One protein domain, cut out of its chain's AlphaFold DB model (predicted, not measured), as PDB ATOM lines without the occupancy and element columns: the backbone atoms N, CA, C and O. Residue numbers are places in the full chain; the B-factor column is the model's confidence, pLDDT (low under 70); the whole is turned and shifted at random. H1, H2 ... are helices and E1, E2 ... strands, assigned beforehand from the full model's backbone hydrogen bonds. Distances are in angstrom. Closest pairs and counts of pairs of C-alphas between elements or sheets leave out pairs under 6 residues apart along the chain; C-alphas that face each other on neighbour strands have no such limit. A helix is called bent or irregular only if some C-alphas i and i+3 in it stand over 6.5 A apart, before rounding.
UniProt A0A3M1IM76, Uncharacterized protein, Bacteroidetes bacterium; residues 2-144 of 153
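This is residues 2 to 144 of the 153 residues of an uncharacterized protein of Bacteroidetes bacterium (UniProt A0A3M1IM76). Two long helices, H1 and H4, lie side by side and run opposite ways, and a third, H5, folds back from the far end of H4 at a steep tilt, its residues 134 to 144 sticking out free. At the other end of the H1 and H4 pair, residues 34 to 89 make a head of loops with the short helices H2 and H3 and the small strand hairpin of E1 and E2. The printed part has 143 residues with five named helices and two named strands, in the order H1 H2 H3 E1 E2 H4 H5; the class is mostly helix, and the sheet, E1 - E2, is antiparallel. The whole is loose and elongated, with a radius of gyration of the C-alphas of 18.3 A and spans of 59 by 33 by 29 A.

Look first at the strands: E1 is residues 66 to 68, and E2, residues 72 to 75, begins with C-alpha 72 at (152.303, 299.400, 147.475). Before them come H2, residues 53 to 56, and H3, residues 58 to 65. H3 is irregular, with C-alphas 59 and 62 at 7.2 A. Find C-alpha 2 at (192.765, 337.058, 170.506); from there H1, residues 2 to 33, runs 46.7 A. H4, residues 90 to 113, is 34.8 A long. H5, residues 120 to 144, is 33.9 A long and ends at C-alpha 144 at (174.805, 309.159, 132.379); it is only just irregular, with C-alphas 141 and 144 at 6.8 A.

In the hairpin of E1 and E2, find N 67 and O 74 at 2.9 A and N 72 and O 68 at 2.7 A, both within hydrogen-bond range. H2 and H3 touch only at the corner, the closest C-alphas being those of Gln 54 and Ser 61, 5.1 A apart. H2 only just touches residues 90 to 91 of H4, with 3 pairs of C-alphas within 8 A, the closest Trp 56 and Ala 90 at 5.2 A. H4 is the hub, touching three helices. It touches H1 at a shallow tilt of 17 degrees, opposite ways; the closest C-alphas are those of Ala 21 and Met 98, 4.6 A apart. Residues 100 to 111 of H4 touch residues 120 to 128 of H5 at a steep tilt of 49 degrees, opposite ways, with the C-alphas of Leu 107 and Ile 121 closest at 5.9 A. H1 and H5 are apart. In H1 every O i to N i+4 pair is within hydrogen-bond range, against 19 of 20 in H4, 17 of 21 in H5 and 0 of 4 in H3, where 3 of 5 O i to N i+3 pairs are; H2 is too short for an O i to N i+4 pair.

The two C-alphas farthest apart are those of Lys 2 and His 71, 62.5 A. The printed part has no cut. The links from H1 to H2, 19 residues, and from E2 to H4, 14 residues, are long. The mean pLDDT of the printed part is 94.7, and no printed residue is under 70.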
ATOM      1  N   LYS A   2     194.140 337.628 170.578       72.00
ATOM      2  CA  LYS A   2     192.765 337.058 170.506       72.00
ATOM      3  C   LYS A   2     192.245 336.792 169.080       72.00
ATOM      4  O   LYS A   2     191.595 335.782 168.841       72.00
ATOM      5  N   GLN A   3     192.550 337.674 168.126       73.19
ATOM      6  CA  GLN A   3     192.140 337.504 166.725       73.19
ATOM      7  C   GLN A   3     192.865 336.342 166.031       73.19
ATOM      8  O   GLN A   3     192.275 335.653 165.207       73.19
ATOM      9  N   LEU A   4     194.130 336.114 166.385       71.00
ATOM     10  CA  LEU A   4     194.949 335.041 165.831       71.00
ATOM     11  C   LEU A   4     194.454 333.671 166.327       71.00
ATOM     12  O   LEU A   4     194.260 332.763 165.528       71.00
ATOM     13  N   PHE A   5     194.117 333.571 167.619       78.62
ATOM     14  CA  PHE A   5     193.509 332.372 168.207       78.62
ATOM     15  C   PHE A   5     192.187 331.991 167.523       78.62
ATOM     16  O   PHE A   5     191.961 330.827 167.211       78.62
ATOM     17  N   LYS A   6     191.337 332.977 167.201       84.56
ATOM     18  CA  LYS A   6     190.086 332.732 166.464       84.56
ATOM     19  C   LYS A   6     190.323 332.201 165.047       84.56
ATOM     20  O   LYS A   6     189.575 331.337 164.603       84.56
ATOM     21  N   ARG A   7     191.355 332.689 164.345       86.62
ATOM     22  CA  ARG A   7     191.703 332.210 162.992       86.62
ATOM     23  C   ARG A   7     192.131 330.743 163.011       86.62
ATOM     24  O   ARG A   7     191.616 329.961 162.218       86.62
ATOM     25  N   TYR A   8     193.002 330.362 163.946       92.12
ATOM     26  CA  TYR A   8     193.403 328.962 164.109       92.12
ATOM     27  C   TYR A   8     192.248 328.081 164.589       92.12
ATOM     28  O   TYR A   8     192.098 326.968 164.099       92.12
ATOM     29  N   GLY A   9     191.380 328.593 165.468       94.69
ATOM     30  CA  GLY A   9     190.173 327.881 165.887       94.69
ATOM     31  C   GLY A   9     189.252 327.534 164.715       94.69
ATOM     32  O   GLY A   9     188.794 326.402 164.614       94.69
ATOM     33  N   ILE A  10     189.030 328.469 163.786       95.69
ATOM     34  CA  ILE A  10     188.218 328.215 162.584       95.69
ATOM     35  C   ILE A  10     188.877 327.180 161.677       95.69
ATOM     36  O   ILE A  10     188.193 326.285 161.192       95.69
ATOM     37  N   LEU A  11     190.193 327.273 161.475       96.12
ATOM     38  CA  LEU A  11     190.916 326.287 160.678       96.12
ATOM     39  C   LEU A  11     190.777 324.880 161.272       96.12
ATOM     40  O   LEU A  11     190.471 323.944 160.538       96.12
ATOM     41  N   LEU A  12     190.941 324.737 162.590       97.56
ATOM     42  CA  LEU A  12     190.757 323.458 163.275       97.56
ATOM     43  C   LEU A  12     189.332 322.925 163.101       97.56
ATOM     44  O   LEU A  12     189.171 321.754 162.777       97.56
ATOM     45  N   ILE A  13     188.311 323.780 163.220       97.19
ATOM     46  CA  ILE A  13     186.914 323.395 162.963       97.19
ATOM     47  C   ILE A  13     186.741 322.878 161.528       97.19
ATOM     48  O   ILE A  13     186.157 321.813 161.336       97.19
ATOM     49  N   CYS A  14     187.263 323.588 160.521       98.06
ATOM     50  CA  CYS A  14     187.178 323.152 159.124       98.06
ATOM     51  C   CYS A  14     187.879 321.802 158.908       98.06
ATOM     52  O   CYS A  14     187.308 320.918 158.273       98.06
ATOM     53  N   LEU A  15     189.082 321.616 159.465       98.19
ATOM     54  CA  LEU A  15     189.823 320.355 159.361       98.19
ATOM     55  C   LEU A  15     189.079 319.200 160.039       98.19
ATOM     56  O   LEU A  15     188.996 318.114 159.469       98.19
ATOM     57  N   SER A  16     188.485 319.430 161.213       98.44
ATOM     58  CA  SER A  16     187.657 318.427 161.887       98.44
ATOM     59  C   SER A  16     186.427 318.056 161.060       98.44
ATOM     60  O   SER A  16     186.137 316.873 160.915       98.44
ATOM     61  N   LEU A  17     185.729 319.036 160.475       98.50
ATOM     62  CA  LEU A  17     184.570 318.779 159.613       98.50
ATOM     63  C   LEU A  17     184.950 317.959 158.375       98.50
ATOM     64  O   LEU A  17     184.246 317.011 158.039       98.50
ATOM     65  N   ILE A  18     186.074 318.279 157.729       98.56
ATOM     66  CA  ILE A  18     186.585 317.514 156.581       98.56
ATOM     67  C   ILE A  18     186.984 316.095 157.006       98.56
ATOM     68  O   ILE A  18     186.656 315.136 156.312       98.56
ATOM     69  N   GLY A  19     187.633 315.938 158.164       98.62
ATOM     70  CA  GLY A  19     187.962 314.624 158.718       98.62
ATOM     71  C   GLY A  19     186.714 313.769 158.959       98.62
ATOM     72  O   GLY A  19     186.670 312.614 158.540       98.62
ATOM     73  N   VAL A  20     185.666 314.349 159.553       98.75
ATOM     74  CA  VAL A  20     184.372 313.672 159.743       98.75
ATOM     75  C   VAL A  20     183.727 313.323 158.400       98.75
ATOM     76  O   VAL A  20     183.251 312.202 158.244       98.75
ATOM     77  N   ALA A  21     183.761 314.218 157.408       98.69
ATOM     78  CA  ALA A  21     183.262 313.924 156.064       98.69
ATOM     79  C   ALA A  21     183.978 312.713 155.436       98.69
ATOM     80  O   ALA A  21     183.321 311.847 154.864       98.69
ATOM     81  N   GLY A  22     185.300 312.605 155.607       98.62
ATOM     82  CA  GLY A  22     186.077 311.446 155.157       98.62
ATOM     83  C   GLY A  22     185.662 310.136 155.839       98.62
ATOM     84  O   GLY A  22     185.504 309.119 155.166       98.62
ATOM     85  N   LEU A  23     185.414 310.163 157.153       98.69
ATOM     86  CA  LEU A  23     184.915 308.997 157.900       98.69
ATOM     87  C   LEU A  23     183.523 308.559 157.417       98.69
ATOM     88  O   LEU A  23     183.271 307.366 157.236       98.69
ATOM     89  N   LEU A  24     182.627 309.521 157.179       98.69
ATOM     90  CA  LEU A  24     181.291 309.260 156.640       98.69
ATOM     91  C   LEU A  24     181.375 308.655 155.233       98.69
ATOM     92  O   LEU A  24     180.720 307.644 154.978       98.69
ATOM     93  N   ASN A  25     182.226 309.204 154.359       98.62
ATOM     94  CA  ASN A  25     182.439 308.668 153.015       98.62
ATOM     95  C   ASN A  25     182.967 307.227 153.052       98.62
ATOM     96  O   ASN A  25     182.413 306.351 152.398       98.62
ATOM     97  N   GLY A  26     183.981 306.946 153.878       98.56
ATOM     98  CA  GLY A  26     184.505 305.583 154.021       98.56
ATOM     99  C   GLY A  26     183.457 304.595 154.548       98.56
ATOM    100  O   GLY A  26     183.413 303.435 154.131       98.56
ATOM    101  N   THR A  27     182.561 305.062 155.420       98.31
ATOM    102  CA  THR A  27     181.419 304.269 155.902       98.31
ATOM    103  C   THR A  27     180.441 303.974 154.760       98.31
ATOM    104  O   THR A  27     180.010 302.833 154.611       98.31
ATOM    105  N   MET A  28     180.129 304.965 153.918       98.25
ATOM    106  CA  MET A  28     179.277 304.796 152.735       98.25
ATOM    107  C   MET A  28     179.865 303.808 151.724       98.25
ATOM    108  O   MET A  28     179.148 302.911 151.282       98.25
ATOM    109  N   ASP A  29     181.153 303.922 151.403       98.25
ATOM    110  CA  ASP A  29     181.825 302.995 150.484       98.25
ATOM    111  C   ASP A  29     181.846 301.572 151.060       98.25
ATOM    112  O   ASP A  29     181.603 300.594 150.352       98.25
ATOM    113  N   THR A  30     182.040 301.440 152.375       98.31
ATOM    114  CA  THR A  30     181.959 300.141 153.055       98.31
ATOM    115  C   THR A  30     180.554 299.549 152.958       98.31
ATOM    116  O   THR A  30     180.424 298.355 152.685       98.31
ATOM    117  N   LEU A  31     179.504 300.360 153.137       97.50
ATOM    118  CA  LEU A  31     178.121 299.914 152.947       97.50
ATOM    119  C   LEU A  31     177.892 299.424 151.516       97.50
ATOM    120  O   LEU A  31     177.292 298.374 151.325       97.50
ATOM    121  N   GLN A  32     178.375 300.167 150.523       97.00
ATOM    122  CA  GLN A  32     178.047 299.929 149.119       97.00
ATOM    123  C   GLN A  32     178.851 298.777 148.501       97.00
ATOM    124  O   GLN A  32     178.298 297.986 147.738       97.00
ATOM    125  N   PHE A  33     180.133 298.647 148.849       96.88
ATOM    126  CA  PHE A  33     181.055 297.720 148.181       96.88
ATOM    127  C   PHE A  33     181.556 296.586 149.080       96.88
ATOM    128  O   PHE A  33     182.028 295.557 148.588       96.88
ATOM    129  N   HIS A  34     181.466 296.738 150.404       96.81
ATOM    130  CA  HIS A  34     182.083 295.813 151.360       96.81
ATOM    131  C   HIS A  34     181.146 295.370 152.491       96.81
ATOM    132  O   HIS A  34     181.620 294.867 153.514       96.81
ATOM    133  N   TYR A  35     179.822 295.464 152.299       96.75
ATOM    134  CA  TYR A  35     178.830 295.156 153.336       96.75
ATOM    135  C   TYR A  35     179.051 293.783 153.984       96.75
ATOM    136  O   TYR A  35     179.158 293.668 155.206       96.75
ATOM    137  N   GLY A  36     179.217 292.733 153.169       95.50
ATOM    138  CA  GLY A  36     179.381 291.357 153.653       95.50
ATOM    139  C   GLY A  36     180.615 291.142 154.544       95.50
ATOM    140  O   GLY A  36     180.592 290.289 155.434       95.50
ATOM    141  N   LYS A  37     181.665 291.954 154.369       95.94
ATOM    142  CA  LYS A  37     182.918 291.893 155.146       95.94
ATOM    143  C   LYS A  37     182.984 292.926 156.276       95.94
ATOM    144  O   LYS A  37     183.989 293.001 156.972       95.94
ATOM    145  N   SER A  38     181.929 293.712 156.464       96.69
ATOM    146  CA  SER A  38     181.874 294.786 157.456       96.69
ATOM    147  C   SER A  38     181.329 294.321 158.812       96.69
ATOM    148  O   SER A  38     180.922 293.164 158.978       96.69
ATOM    149  N   ILE A  39     181.290 295.256 159.765       96.19
ATOM    150  CA  ILE A  39     180.656 295.112 161.083       96.19
ATOM    151  C   ILE A  39     179.143 295.388 161.071       96.19
ATOM    152  O   ILE A  39     178.510 295.327 162.122       96.19
ATOM    153  N   PHE A  40     178.561 295.758 159.924       97.62
ATOM    154  CA  PHE A  40     177.140 296.089 159.857       97.62
ATOM    155  C   PHE A  40     176.261 294.856 160.103       97.62
ATOM    156  O   PHE A  40     176.688 293.740 159.791       97.62
ATOM    157  N   PRO A  41     175.033 295.042 160.626       97.38
ATOM    158  CA  PRO A  41     174.115 293.940 160.892       97.38
ATOM    159  C   PRO A  41     173.848 293.074 159.654       97.38
ATOM    160  O   PRO A  41     173.418 293.568 158.613       97.38
ATOM    161  N   LYS A  42     174.062 291.767 159.757       95.56
ATOM    162  CA  LYS A  42     173.817 290.768 158.699       95.56
ATOM    163  C   LYS A  42     172.606 289.900 159.019       95.56
ATOM    164  O   LYS A  42     171.960 289.379 158.104       95.56
ATOM    165  N   GLN A  43     172.268 289.774 160.297       94.94
ATOM    166  CA  GLN A  43     171.123 288.994 160.761       94.94
ATOM    167  C   GLN A  43     169.967 289.900 161.197       94.94
ATOM    168  O   GLN A  43     170.152 291.071 161.512       94.94
ATOM    169  N   VAL A  44     168.747 289.357 161.204       90.25
ATOM    170  CA  VAL A  44     167.517 290.126 161.482       90.25
ATOM    171  C   VAL A  44     167.492 290.694 162.906       90.25
ATOM    172  O   VAL A  44     166.958 291.776 163.123       90.25
ATOM    173  N   HIS A  45     168.084 289.984 163.869       92.75
ATOM    174  CA  HIS A  45     168.131 290.403 165.271       92.75
ATOM    175  C   HIS A  45     169.321 291.316 165.596       92.75
ATOM    176  O   HIS A  45     169.367 291.897 166.678       92.75
ATOM    177  N   GLU A  46     170.291 291.443 164.688       94.56
ATOM    178  CA  GLU A  46     171.457 292.294 164.902       94.56
ATOM    179  C   GLU A  46     171.080 293.767 164.724       94.56
ATOM    180  O   GLU A  46     170.338 294.153 163.813       94.56
ATOM    181  N   GLN A  47     171.628 294.607 165.597       96.00
ATOM    182  CA  GLN A  47     171.444 296.049 165.558       96.00
ATOM    183  C   GLN A  47     172.788 296.746 165.729       96.00
ATOM    184  O   GLN A  47     173.627 296.327 166.525       96.00
ATOM    185  N   LEU A  48     172.962 297.848 165.011       95.88
ATOM    186  CA  LEU A  48     174.078 298.765 165.200       95.88
ATOM    187  C   LEU A  48     173.505 300.166 165.376       95.88
ATOM    188  O   LEU A  48     172.676 300.598 164.575       95.88
ATOM    189  N   LEU A  49     173.913 300.851 166.449       94.25
ATOM    190  CA  LEU A  49     173.361 302.155 166.845       94.25
ATOM    191  C   LEU A  49     171.819 302.145 166.949       94.25
ATOM    192  O   LEU A  49     171.153 303.098 166.555       94.25
ATOM    193  N   GLY A  50     171.249 301.036 167.437       94.50
ATOM    194  CA  GLY A  50     169.799 300.847 167.573       94.50
ATOM    195  C   GLY A  50     169.045 300.653 166.252       94.50
ATOM    196  O   GLY A  50     167.818 300.628 166.257       94.50
ATOM    197  N   GLN A  51     169.750 300.517 165.126       96.25
ATOM    198  CA  GLN A  51     169.151 300.329 163.805       96.25
ATOM    199  C   GLN A  51     169.390 298.904 163.278       96.25
ATOM    200  O   GLN A  51     170.516 298.403 163.384       96.25
ATOM    201  N   PRO A  52     168.363 298.247 162.705       96.88
ATOM    202  CA  PRO A  52     168.455 296.871 162.229       96.88
ATOM    203  C   PRO A  52     169.127 296.788 160.855       96.88
ATOM    204  O   PRO A  52     169.301 297.796 160.165       96.88
ATOM    205  N   ARG A  53     169.403 295.562 160.392       96.69
ATOM    206  CA  ARG A  53     169.882 295.287 159.023       96.69
ATOM    207  C   ARG A  53     169.102 296.037 157.940       96.69
ATOM    208  O   ARG A  53     169.710 296.563 157.021       96.69
ATOM    209  N   GLN A  54     167.779 296.139 158.073       96.62
ATOM    210  CA  GLN A  54     166.913 296.825 157.107       96.62
ATOM    211  C   GLN A  54     167.277 298.308 156.895       96.62
ATOM    212  O   GLN A  54     166.948 298.865 155.855       96.62
ATOM    213  N   PHE A  55     167.946 298.963 157.846       97.62
ATOM    214  CA  PHE A  55     168.433 300.336 157.690       97.62
ATOM    215  C   PHE A  55     169.829 300.395 157.051       97.62
ATOM    216  O   PHE A  55     170.104 301.285 156.246       97.62
ATOM    217  N   TRP A  56     170.701 299.448 157.404       97.94
ATOM    218  CA  TRP A  56     172.107 299.439 157.003       97.94
ATOM    219  C   TRP A  56     172.345 298.795 155.634       97.94
ATOM    220  O   TRP A  56     173.120 299.326 154.851       97.94
ATOM    221  N   ASP A  57     171.685 297.684 155.316       97.19
ATOM    222  CA  ASP A  57     171.966 296.863 154.133       97.19
ATOM    223  C   ASP A  57     171.411 297.499 152.845       97.19
ATOM    224  O   ASP A  57     170.189 297.508 152.655       97.19
ATOM    225  N   PRO A  58     172.263 298.001 151.923       95.38
ATOM    226  CA  PRO A  58     171.803 298.687 150.713       95.38
ATOM    227  C   PRO A  58     170.992 297.804 149.765       95.38
ATOM    228  O   PRO A  58     170.241 298.329 148.946       95.38
ATOM    229  N   THR A  59     171.104 296.477 149.880       94.81
ATOM    230  CA  THR A  59     170.354 295.537 149.030       94.81
ATOM    231  C   THR A  59     168.864 295.491 149.377       94.81
ATOM    232  O   THR A  59     168.041 295.119 148.538       94.81
ATOM    233  N   ILE A  60     168.492 295.912 150.591       95.62
ATOM    234  CA  ILE A  60     167.108 295.877 151.085       95.62
ATOM    235  C   ILE A  60     166.604 297.229 151.593       95.62
ATOM    236  O   ILE A  60     165.395 297.464 151.572       95.62
ATOM    237  N   SER A  61     167.488 298.125 152.036       96.62
ATOM    238  CA  SER A  61     167.112 299.368 152.721       96.62
ATOM    239  C   SER A  61     166.372 300.360 151.828       96.62
ATOM    240  O   SER A  61     165.528 301.118 152.305       96.62
ATOM    241  N   TRP A  62     166.575 300.285 150.511       94.88
ATOM    242  CA  TRP A  62     165.823 301.069 149.531       94.88
ATOM    243  C   TRP A  62     164.306 300.835 149.612       94.88
ATOM    244  O   TRP A  62     163.538 301.735 149.269       94.88
ATOM    245  N   LYS A  63     163.856 299.675 150.117       96.62
ATOM    246  CA  LYS A  63     162.430 299.373 150.314       96.62
ATOM    247  C   LYS A  63     161.785 300.256 151.384       96.62
ATOM    248  O   LYS A  63     160.589 300.514 151.307       96.62
ATOM    249  N   ASN A  64     162.564 300.801 152.326       96.94
ATOM    250  CA  ASN A  64     162.060 301.687 153.388       96.94
ATOM    251  C   ASN A  64     161.466 302.998 152.855       96.94
ATOM    252  O   ASN A  64     160.762 303.698 153.586       96.94
ATOM    253  N   LYS A  65     161.758 303.330 151.593       97.12
ATOM    254  CA  LYS A  65     161.217 304.494 150.888       97.12
ATOM    255  C   LYS A  65     159.727 304.350 150.583       97.12
ATOM    256  O   LYS A  65     159.050 305.363 150.404       97.12
ATOM    257  N   TYR A  66     159.216 303.121 150.557       97.19
ATOM    258  CA  TYR A  66     157.861 302.793 150.126       97.19
ATOM    259  C   TYR A  66     156.982 302.319 151.284       97.19
ATOM    260  O   TYR A  66     157.484 301.937 152.343       97.19
ATOM    261  N   LYS A  67     155.660 302.379 151.098       96.00
ATOM    262  CA  LYS A  67     154.693 301.906 152.097       96.00
ATOM    263  C   LYS A  67     154.764 300.396 152.289       96.00
ATOM    264  O   LYS A  67     154.819 299.963 153.435       96.00
ATOM    265  N   ASP A  68     154.772 299.633 151.196       94.56
ATOM    266  CA  ASP A  68     154.803 298.168 151.244       94.56
ATOM    267  C   ASP A  68     155.326 297.573 149.926       94.56
ATOM    268  O   ASP A  68     154.569 297.083 149.099       94.56
ATOM    269  N   TRP A  69     156.629 297.665 149.654       93.00
ATOM    270  CA  TRP A  69     157.177 297.136 148.398       93.00
ATOM    271  C   TRP A  69     157.148 295.592 148.353       93.00
ATOM    272  O   TRP A  69     157.694 294.972 149.270       93.00
ATOM    273  N   PRO A  70     156.665 294.942 147.269       94.56
ATOM    274  CA  PRO A  70     156.254 295.521 145.980       94.56
ATOM    275  C   PRO A  70     154.747 295.818 145.845       94.56
ATOM    276  O   PRO A  70     154.331 296.336 144.812       94.56
ATOM    277  N   HIS A  71     153.926 295.491 146.845       96.25
ATOM    278  CA  HIS A  71     152.461 295.588 146.785       96.25
ATOM    279  C   HIS A  71     151.925 297.034 146.755       96.25
ATOM    280  O   HIS A  71     150.944 297.314 146.068       96.25
ATOM    281  N   ASP A  72     152.578 297.962 147.457       95.62
ATOM    282  CA  ASP A  72     152.303 299.400 147.475       95.62
ATOM    283  C   ASP A  72     153.611 300.205 147.295       95.62
ATOM    284  O   ASP A  72     154.294 300.533 148.277       95.62
ATOM    285  N   PRO A  73     153.967 300.568 146.046       94.56
ATOM    286  CA  PRO A  73     155.170 301.336 145.728       94.56
ATOM    287  C   PRO A  73     155.006 302.845 145.982       94.56
ATOM    288  O   PRO A  73     155.834 303.645 145.541       94.56
ATOM    289  N   ARG A  74     153.944 303.291 146.669       96.56
ATOM    290  CA  ARG A  74     153.814 304.708 147.035       96.56
ATOM    291  C   ARG A  74     154.844 305.081 148.105       96.56
ATOM    292  O   ARG A  74     155.152 304.253 148.966       96.56
ATOM    293  N   PRO A  75     155.339 306.333 148.120       97.50
ATOM    294  CA  PRO A  75     156.248 306.799 149.159       97.50
ATOM    295  C   PRO A  75     155.668 306.600 150.564       97.50
ATOM    296  O   PRO A  75     154.496 306.908 150.813       97.50
ATOM    297  N   ARG A  76     156.502 306.125 151.494       96.81
ATOM    298  CA  ARG A  76     156.113 305.878 152.892       96.81
ATOM    299  C   ARG A  76     155.631 307.149 153.592       96.81
ATOM    300  O   ARG A  76     154.675 307.113 154.362       96.81
ATOM    301  N   PHE A  77     156.293 308.264 153.305       96.75
ATOM    302  CA  PHE A  77     155.966 309.608 153.773       96.75
ATOM    303  C   PHE A  77     156.364 310.643 152.701       96.75
ATOM    304  O   PHE A  77     157.136 310.311 151.791       96.75
ATOM    305  N   PRO A  78     155.850 311.889 152.763       96.81
ATOM    306  CA  PRO A  78     156.214 312.934 151.810       96.81
ATOM    307  C   PRO A  78     157.732 313.130 151.741       96.81
ATOM    308  O   PRO A  78     158.380 313.372 152.753       96.81
ATOM    309  N   GLY A  79     158.301 313.002 150.543       93.50
ATOM    310  CA  GLY A  79     159.739 313.151 150.324       93.50
ATOM    311  C   GLY A  79     160.584 311.889 150.533       93.50
ATOM    312  O   GLY A  79     161.784 311.955 150.282       93.50
ATOM    313  N   ALA A  80     160.010 310.747 150.937       96.00
ATOM    314  CA  ALA A  80     160.766 309.514 151.221       96.00
ATOM    315  C   ALA A  80     161.596 308.991 150.029       96.00
ATOM    316  O   ALA A  80     162.610 308.329 150.219       96.00
ATOM    317  N   THR A  81     161.195 309.309 148.796       93.56
ATOM    318  CA  THR A  81     161.922 308.965 147.561       93.56
ATOM    319  C   THR A  81     162.719 310.137 146.977       93.56
ATOM    320  O   THR A  81     163.350 309.983 145.935       93.56
ATOM    321  N   THR A  82     162.691 311.312 147.616       90.62
ATOM    322  CA  THR A  82     163.326 312.548 147.134       90.62
ATOM    323  C   THR A  82     164.101 313.249 148.256       90.62
ATOM    324  O   THR A  82     165.129 312.745 148.697       90.62
ATOM    325  N   TRP A  83     163.648 314.407 148.740       88.44
ATOM    326  CA  TRP A  83     164.402 315.275 149.655       88.44
ATOM    327  C   TRP A  83     164.506 314.736 151.091       88.44
ATOM    328  O   TRP A  83     165.408 315.130 151.825       88.44
ATOM    329  N   ALA A  84     163.617 313.823 151.493       93.81
ATOM    330  CA  ALA A  84     163.586 313.219 152.827       93.81
ATOM    331  C   ALA A  84     164.121 311.773 152.840       93.81
ATOM    332  O   ALA A  84     163.967 311.055 153.829       93.81
ATOM    333  N   VAL A  85     164.775 311.342 151.757       95.38
ATOM    334  CA  VAL A  85     165.347 309.992 151.612       95.38
ATOM    335  C   VAL A  85     166.415 309.675 152.667       95.38
ATOM    336  O   VAL A  85     166.632 308.524 153.018       95.38
ATOM    337  N   MET A  86     167.046 310.690 153.262       95.38
ATOM    338  CA  MET A  86     168.024 310.495 154.340       95.38
ATOM    339  C   MET A  86     167.449 309.806 155.588       95.38
ATOM    340  O   MET A  86     168.209 309.315 156.413       95.38
ATOM    341  N   PHE A  87     166.125 309.752 155.741       96.25
ATOM    342  CA  PHE A  87     165.476 309.060 156.856       96.25
ATOM    343  C   PHE A  87     165.116 307.602 156.548       96.25
ATOM    344  O   PHE A  87     164.569 306.919 157.412       96.25
ATOM    345  N   THR A  88     165.374 307.118 155.329       97.00
ATOM    346  CA  THR A  88     164.968 305.769 154.912       97.00
ATOM    347  C   THR A  88     166.084 304.745 155.049       97.00
ATOM    348  O   THR A  88     165.797 303.575 155.288       97.00
ATOM    349  N   ASP A  89     167.345 305.151 154.917       97.75
ATOM    350  CA  ASP A  89     168.487 304.239 154.964       97.75
ATOM    351  C   ASP A  89     169.793 304.927 155.378       97.75
ATOM    352  O   ASP A  89     169.942 306.152 155.294       97.75
ATOM    353  N   ALA A  90     170.751 304.109 155.818       98.00
ATOM    354  CA  ALA A  90     172.030 304.571 156.340       98.00
ATOM    355  C   ALA A  90     172.860 305.329 155.301       98.00
ATOM    356  O   ALA A  90     173.479 306.337 155.631       98.00
ATOM    357  N   TRP A  91     172.879 304.880 154.046       98.12
ATOM    358  CA  TRP A  91     173.751 305.475 153.035       98.12
ATOM    359  C   TRP A  91     173.318 306.905 152.696       98.12
ATOM    360  O   TRP A  91     174.157 307.808 152.640       98.12
ATOM    361  N   HIS A  92     172.012 307.149 152.547       97.31
ATOM    362  CA  HIS A  92     171.501 308.503 152.310       97.31
ATOM    363  C   HIS A  92     171.639 309.399 153.548       97.31
ATOM    364  O   HIS A  92     171.933 310.588 153.392       97.31
ATOM    365  N   LEU A  93     171.492 308.851 154.761       97.88
ATOM    366  CA  LEU A  93     171.762 309.594 155.997       97.88
ATOM    367  C   LEU A  93     173.220 310.058 156.063       97.88
ATOM    368  O   LEU A  93     173.489 311.244 156.250       97.88
ATOM    369  N   LEU A  94     174.161 309.132 155.874       98.38
ATOM    370  CA  LEU A  94     175.595 309.414 155.922       98.38
ATOM    371  C   LEU A  94     176.002 310.416 154.839       98.38
ATOM    372  O   LEU A  94     176.761 311.340 155.126       98.38
ATOM    373  N   LYS A  95     175.429 310.308 153.632       96.88
ATOM    374  CA  LYS A  95     175.633 311.291 152.561       96.88
ATOM    375  C   LYS A  95     175.153 312.685 152.962       96.88
ATOM    376  O   LYS A  95     175.877 313.659 152.763       96.88
ATOM    377  N   ALA A  96     173.950 312.796 153.526       96.00
ATOM    378  CA  ALA A  96     173.408 314.080 153.964       96.00
ATOM    379  C   ALA A  96     174.285 314.718 155.056       96.00
ATOM    380  O   ALA A  96     174.584 315.912 154.989       96.00
ATOM    381  N   LEU A  97     174.765 313.915 156.013       97.56
ATOM    382  CA  LEU A  97     175.707 314.361 157.043       97.56
ATOM    383  C   LEU A  97     177.048 314.804 156.437       97.56
ATOM    384  O   LEU A  97     177.555 315.865 156.796       97.56
ATOM    385  N   MET A  98     177.585 314.045 155.478       97.94
ATOM    386  CA  MET A  98     178.838 314.363 154.787       97.94
ATOM    387  C   MET A  98     178.736 315.692 154.031       97.94
ATOM    388  O   MET A  98     179.601 316.558 154.177       97.94
ATOM    389  N   HIS A  99     177.660 315.897 153.267       95.94
ATOM    390  CA  HIS A  99     177.394 317.181 152.613       95.94
ATOM    391  C   HIS A  99     177.246 318.309 153.638       95.94
ATOM    392  O   HIS A  99     177.796 319.390 153.439       95.94
ATOM    393  N   GLY A 100     176.572 318.056 154.765       96.12
ATOM    394  CA  GLY A 100     176.489 318.994 155.884       96.12
ATOM    395  C   GLY A 100     177.867 319.419 156.398       96.12
ATOM    396  O   GLY A 100     178.114 320.615 156.560       96.12
ATOM    397  N   CYS A 101     178.793 318.474 156.575       97.94
ATOM    398  CA  CYS A 101     180.173 318.769 156.961       97.94
ATOM    399  C   CYS A 101     180.879 319.677 155.943       97.94
ATOM    400  O   CYS A 101     181.477 320.677 156.345       97.94
ATOM    401  N   PHE A 102     180.770 319.389 154.641       97.44
ATOM    402  CA  PHE A 102     181.365 320.237 153.601       97.44
ATOM    403  C   PHE A 102     180.734 321.630 153.544       97.44
ATOM    404  O   PHE A 102     181.456 322.629 153.515       97.44
ATOM    405  N   HIS A 103     179.405 321.723 153.595       96.56
ATOM    406  CA  HIS A 103     178.704 323.006 153.624       96.56
ATOM    407  C   HIS A 103     179.151 323.851 154.818       96.56
ATOM    408  O   HIS A 103     179.468 325.025 154.651       96.56
ATOM    409  N   LEU A 104     179.241 323.266 156.016       96.44
ATOM    410  CA  LEU A 104     179.699 323.980 157.208       96.44
ATOM    411  C   LEU A 104     181.172 324.394 157.106       96.44
ATOM    412  O   LEU A 104     181.505 325.522 157.472       96.44
ATOM    413  N   ALA A 105     182.041 323.535 156.564       97.06
ATOM    414  CA  ALA A 105     183.457 323.847 156.369       97.06
ATOM    415  C   ALA A 105     183.673 325.035 155.413       97.06
ATOM    416  O   ALA A 105     184.645 325.773 155.574       97.06
ATOM    417  N   ILE A 106     182.750 325.248 154.468       95.75
ATOM    418  CA  ILE A 106     182.726 326.401 153.556       95.75
ATOM    419  C   ILE A 106     182.072 327.622 154.226       95.75
ATOM    420  O   ILE A 106     182.630 328.718 154.220       95.75
ATOM    421  N   LEU A 107     180.889 327.458 154.823       96.69
ATOM    422  CA  LEU A 107     180.065 328.574 155.297       96.69
ATOM    423  C   LEU A 107     180.594 329.223 156.579       96.69
ATOM    424  O   LEU A 107     180.513 330.443 156.709       96.69
ATOM    425  N   ILE A 108     181.148 328.451 157.522       95.56
ATOM    426  CA  ILE A 108     181.682 328.984 158.789       95.56
ATOM    427  C   ILE A 108     182.771 330.045 158.554       95.56
ATOM    428  O   ILE A 108     182.621 331.158 159.077       95.56
ATOM    429  N   PRO A 109     183.849 329.779 157.786       95.75
ATOM    430  CA  PRO A 109     184.860 330.797 157.528       95.75
ATOM    431  C   PRO A 109     184.293 331.970 156.723       95.75
ATOM    432  O   PRO A 109     184.597 333.113 157.064       95.75
ATOM    433  N   LEU A 110     183.433 331.733 155.725       95.50
ATOM    434  CA  LEU A 110     182.815 332.813 154.946       95.50
ATOM    435  C   LEU A 110     182.018 333.768 155.840       95.50
ATOM    436  O   LEU A 110     182.266 334.973 155.846       95.50
ATOM    437  N   VAL A 111     181.112 333.232 156.654       95.62
ATOM    438  CA  VAL A 111     180.284 334.032 157.560       95.62
ATOM    439  C   VAL A 111     181.144 334.780 158.576       95.62
ATOM    440  O   VAL A 111     180.884 335.951 158.857       95.62
ATOM    441  N   TYR A 112     182.202 334.149 159.088       94.31
ATOM    442  CA  TYR A 112     183.112 334.789 160.032       94.31
ATOM    443  C   TYR A 112     183.924 335.936 159.409       94.31
ATOM    444  O   TYR A 112     183.962 337.032 159.972       94.31
ATOM    445  N   TYR A 113     184.589 335.702 158.273       94.31
ATOM    446  CA  TYR A 113     185.510 336.676 157.677       94.31
ATOM    447  C   TYR A 113     184.780 337.829 156.986       94.31
ATOM    448  O   TYR A 113     185.213 338.975 157.121       94.31
ATOM    449  N   TYR A 114     183.648 337.555 156.333       95.88
ATOM    450  CA  TYR A 114     182.805 338.581 155.708       95.88
ATOM    451  C   TYR A 114     181.789 339.206 156.675       95.88
ATOM    452  O   TYR A 114     181.040 340.098 156.287       95.88
ATOM    453  N   LYS A 115     181.791 338.788 157.951       94.81
ATOM    454  CA  LYS A 115     180.922 339.312 159.020       94.81
ATOM    455  C   LYS A 115     179.428 339.230 158.694       94.81
ATOM    456  O   LYS A 115     178.646 340.087 159.105       94.81
ATOM    457  N   PHE A 116     179.025 338.192 157.976       96.12
ATOM    458  CA  PHE A 116     177.619 337.939 157.711       96.12
ATOM    459  C   PHE A 116     176.862 337.555 158.991       96.12
ATOM    460  O   PHE A 116     177.455 337.030 159.941       96.12
ATOM    461  N   PRO A 117     175.539 337.782 159.042       96.00
ATOM    462  CA  PRO A 117     174.746 337.316 160.166       96.00
ATOM    463  C   PRO A 117     174.704 335.780 160.184       96.00
ATOM    464  O   PRO A 117     174.559 335.125 159.155       96.00
ATOM    465  N   ARG A 118     174.823 335.185 161.379       94.12
ATOM    466  CA  ARG A 118     175.024 333.731 161.554       94.12
ATOM    467  C   ARG A 118     173.899 332.863 160.988       94.12
ATOM    468  O   ARG A 118     174.152 331.719 160.630       94.12
ATOM    469  N   TRP A 119     172.683 333.399 160.872       94.94
ATOM    470  CA  TRP A 119     171.550 332.684 160.279       94.94
ATOM    471  C   TRP A 119     171.775 332.344 158.797       94.94
ATOM    472  O   TRP A 119     171.180 331.383 158.312       94.94
ATOM    473  N   ILE A 120     172.684 333.050 158.100       94.88
ATOM    474  CA  ILE A 120     173.069 332.725 156.718       94.88
ATOM    475  C   ILE A 120     173.627 331.307 156.611       94.88
ATOM    476  O   ILE A 120     173.417 330.670 155.586       94.88
ATOM    477  N   ILE A 121     174.256 330.767 157.663       93.50
ATOM    478  CA  ILE A 121     174.717 329.373 157.656       93.50
ATOM    479  C   ILE A 121     173.538 328.428 157.394       93.50
ATOM    480  O   ILE A 121     173.635 327.568 156.530       93.50
ATOM    481  N   LEU A 122     172.412 328.614 158.090       92.19
ATOM    482  CA  LEU A 122     171.226 327.774 157.911       92.19
ATOM    483  C   LEU A 122     170.519 328.073 156.587       92.19
ATOM    484  O   LEU A 122     170.147 327.150 155.867       92.19
ATOM    485  N   ALA A 123     170.371 329.352 156.237       93.69
ATOM    486  CA  ALA A 123     169.689 329.743 155.007       93.69
ATOM    487  C   ALA A 123     170.428 329.278 153.742       93.69
ATOM    488  O   ALA A 123     169.779 328.913 152.768       93.69
ATOM    489  N   ALA A 124     171.765 329.244 153.756       94.19
ATOM    490  CA  ALA A 124     172.579 328.840 152.612       94.19
ATOM    491  C   ALA A 124     172.594 327.320 152.371       94.19
ATOM    492  O   ALA A 124     172.880 326.891 151.254       94.19
ATOM    493  N   VAL A 125     172.237 326.495 153.362       89.62
ATOM    494  CA  VAL A 125     172.148 325.032 153.184       89.62
ATOM    495  C   VAL A 125     171.097 324.664 152.137       89.62
ATOM    496  O   VAL A 125     171.319 323.741 151.354       89.62
ATOM    497  N   VAL A 126     169.973 325.385 152.081       89.75
ATOM    498  CA  VAL A 126     168.891 325.116 151.120       89.75
ATOM    499  C   VAL A 126     169.349 325.295 149.665       89.75
ATOM    500  O   VAL A 126     169.301 324.310 148.927       89.75
ATOM    501  N   PRO A 127     169.835 326.475 149.219       92.62
ATOM    502  CA  PRO A 127     170.289 326.643 147.845       92.62
ATOM    503  C   PRO A 127     171.460 325.715 147.513       92.62
ATOM    504  O   PRO A 127     171.464 325.151 146.427       92.62
ATOM    505  N   LEU A 128     172.402 325.473 148.436       92.19
ATOM    506  CA  LEU A 128     173.499 324.526 148.196       92.19
ATOM    507  C   LEU A 128     172.985 323.118 147.854       92.19
ATOM    508  O   LEU A 128     173.422 322.532 146.865       92.19
ATOM    509  N   ASN A 129     172.013 322.602 148.613       89.12
ATOM    510  CA  ASN A 129     171.405 321.302 148.318       89.12
ATOM    511  C   ASN A 129     170.602 321.310 147.011       89.12
ATOM    512  O   ASN A 129     170.640 320.321 146.283       89.12
ATOM    513  N   LEU A 130     169.902 322.404 146.692       90.69
ATOM    514  CA  LEU A 130     169.154 322.523 145.436       90.69
ATOM    515  C   LEU A 130     170.083 322.530 144.218       90.69
ATOM    516  O   LEU A 130     169.839 321.785 143.273       90.69
ATOM    517  N   PHE A 131     171.164 323.316 144.245       93.19
ATOM    518  CA  PHE A 131     172.142 323.360 143.156       93.19
ATOM    519  C   PHE A 131     172.862 322.020 142.989       93.19
ATOM    520  O   PHE A 131     172.972 321.527 141.866       93.19
ATOM    521  N   PHE A 132     173.297 321.403 144.092       91.12
ATOM    522  CA  PHE A 132     173.908 320.075 144.048       91.12
ATOM    523  C   PHE A 132     172.931 319.032 143.494       91.12
ATOM    524  O   PHE A 132     173.286 318.262 142.606       91.12
ATOM    525  N   GLY A 133     171.689 319.025 143.986       89.25
ATOM    526  CA  GLY A 133     170.642 318.110 143.539       89.25
ATOM    527  C   GLY A 133     170.309 318.285 142.059       89.25
ATOM    528  O   GLY A 133     170.240 317.296 141.339       89.25
ATOM    529  N   ALA A 134     170.182 319.524 141.582       91.50
ATOM    530  CA  ALA A 134     169.931 319.815 140.173       91.50
ATOM    531  C   ALA A 134     171.075 319.319 139.276       91.50
ATOM    532  O   ALA A 134     170.821 318.640 138.280       91.50
ATOM    533  N   ALA A 135     172.331 319.594 139.651       94.88
ATOM    534  CA  ALA A 135     173.498 319.099 138.922       94.88
ATOM    535  C   ALA A 135     173.566 317.564 138.932       94.88
ATOM    536  O   ALA A 135     173.807 316.947 137.895       94.88
ATOM    537  N   PHE A 136     173.292 316.933 140.078       91.56
ATOM    538  CA  PHE A 136     173.224 315.479 140.190       91.56
ATOM    539  C   PHE A 136     172.128 314.891 139.295       91.56
ATOM    540  O   PHE A 136     172.402 313.957 138.553       91.56
ATOM    541  N   THR A 137     170.908 315.432 139.326       90.44
ATOM    542  CA  THR A 137     169.794 314.952 138.495       90.44
ATOM    543  C   THR A 137     170.094 315.114 137.012       90.44
ATOM    544  O   THR A 137     169.816 314.194 136.248       90.44
ATOM    545  N   LEU A 138     170.700 316.232 136.605       93.56
ATOM    546  CA  LEU A 138     171.152 316.430 135.229       93.56
ATOM    547  C   LEU A 138     172.132 315.328 134.814       93.56
ATOM    548  O   LEU A 138     171.910 314.647 133.815       93.56
ATOM    549  N   MET A 139     173.180 315.111 135.605       95.38
ATOM    550  CA  MET A 139     174.195 314.113 135.277       95.38
ATOM    551  C   MET A 139     173.630 312.692 135.341       95.38
ATOM    552  O   MET A 139     173.633 311.985 134.344       95.38
ATOM    553  N   TYR A 140     173.109 312.272 136.489       88.56
ATOM    554  CA  TYR A 140     172.649 310.905 136.722       88.56
ATOM    555  C   TYR A 140     171.384 310.567 135.927       88.56
ATOM    556  O   TYR A 140     171.321 309.526 135.293       88.56
ATOM    557  N   GLY A 141     170.375 311.438 135.939       86.81
ATOM    558  CA  GLY A 141     169.054 311.137 135.379       86.81
ATOM    559  C   GLY A 141     168.885 311.445 133.890       86.81
ATOM    560  O   GLY A 141     167.955 310.915 133.272       86.81
ATOM    561  N   HIS A 142     169.731 312.310 133.320       89.12
ATOM    562  CA  HIS A 142     169.583 312.762 131.932       89.12
ATOM    563  C   HIS A 142     170.802 312.513 131.039       89.12
ATOM    564  O   HIS A 142     170.609 312.419 129.832       89.12
ATOM    565  N   ILE A 143     172.020 312.419 131.588       93.12
ATOM    566  CA  ILE A 143     173.249 312.288 130.783       93.12
ATOM    567  C   ILE A 143     173.868 310.890 130.893       93.12
ATOM    568  O   ILE A 143     174.265 310.322 129.884       93.12
ATOM    569  N   LEU A 144     174.003 310.358 132.108       92.19
ATOM    570  CA  LEU A 144     174.805 309.159 132.379       92.19
ATOM    571  C   LEU A 144     173.999 307.858 132.350       92.19
ATOM    572  O   LEU A 144     174.583 306.803 132.123       92.19
TER     573      LEU A 144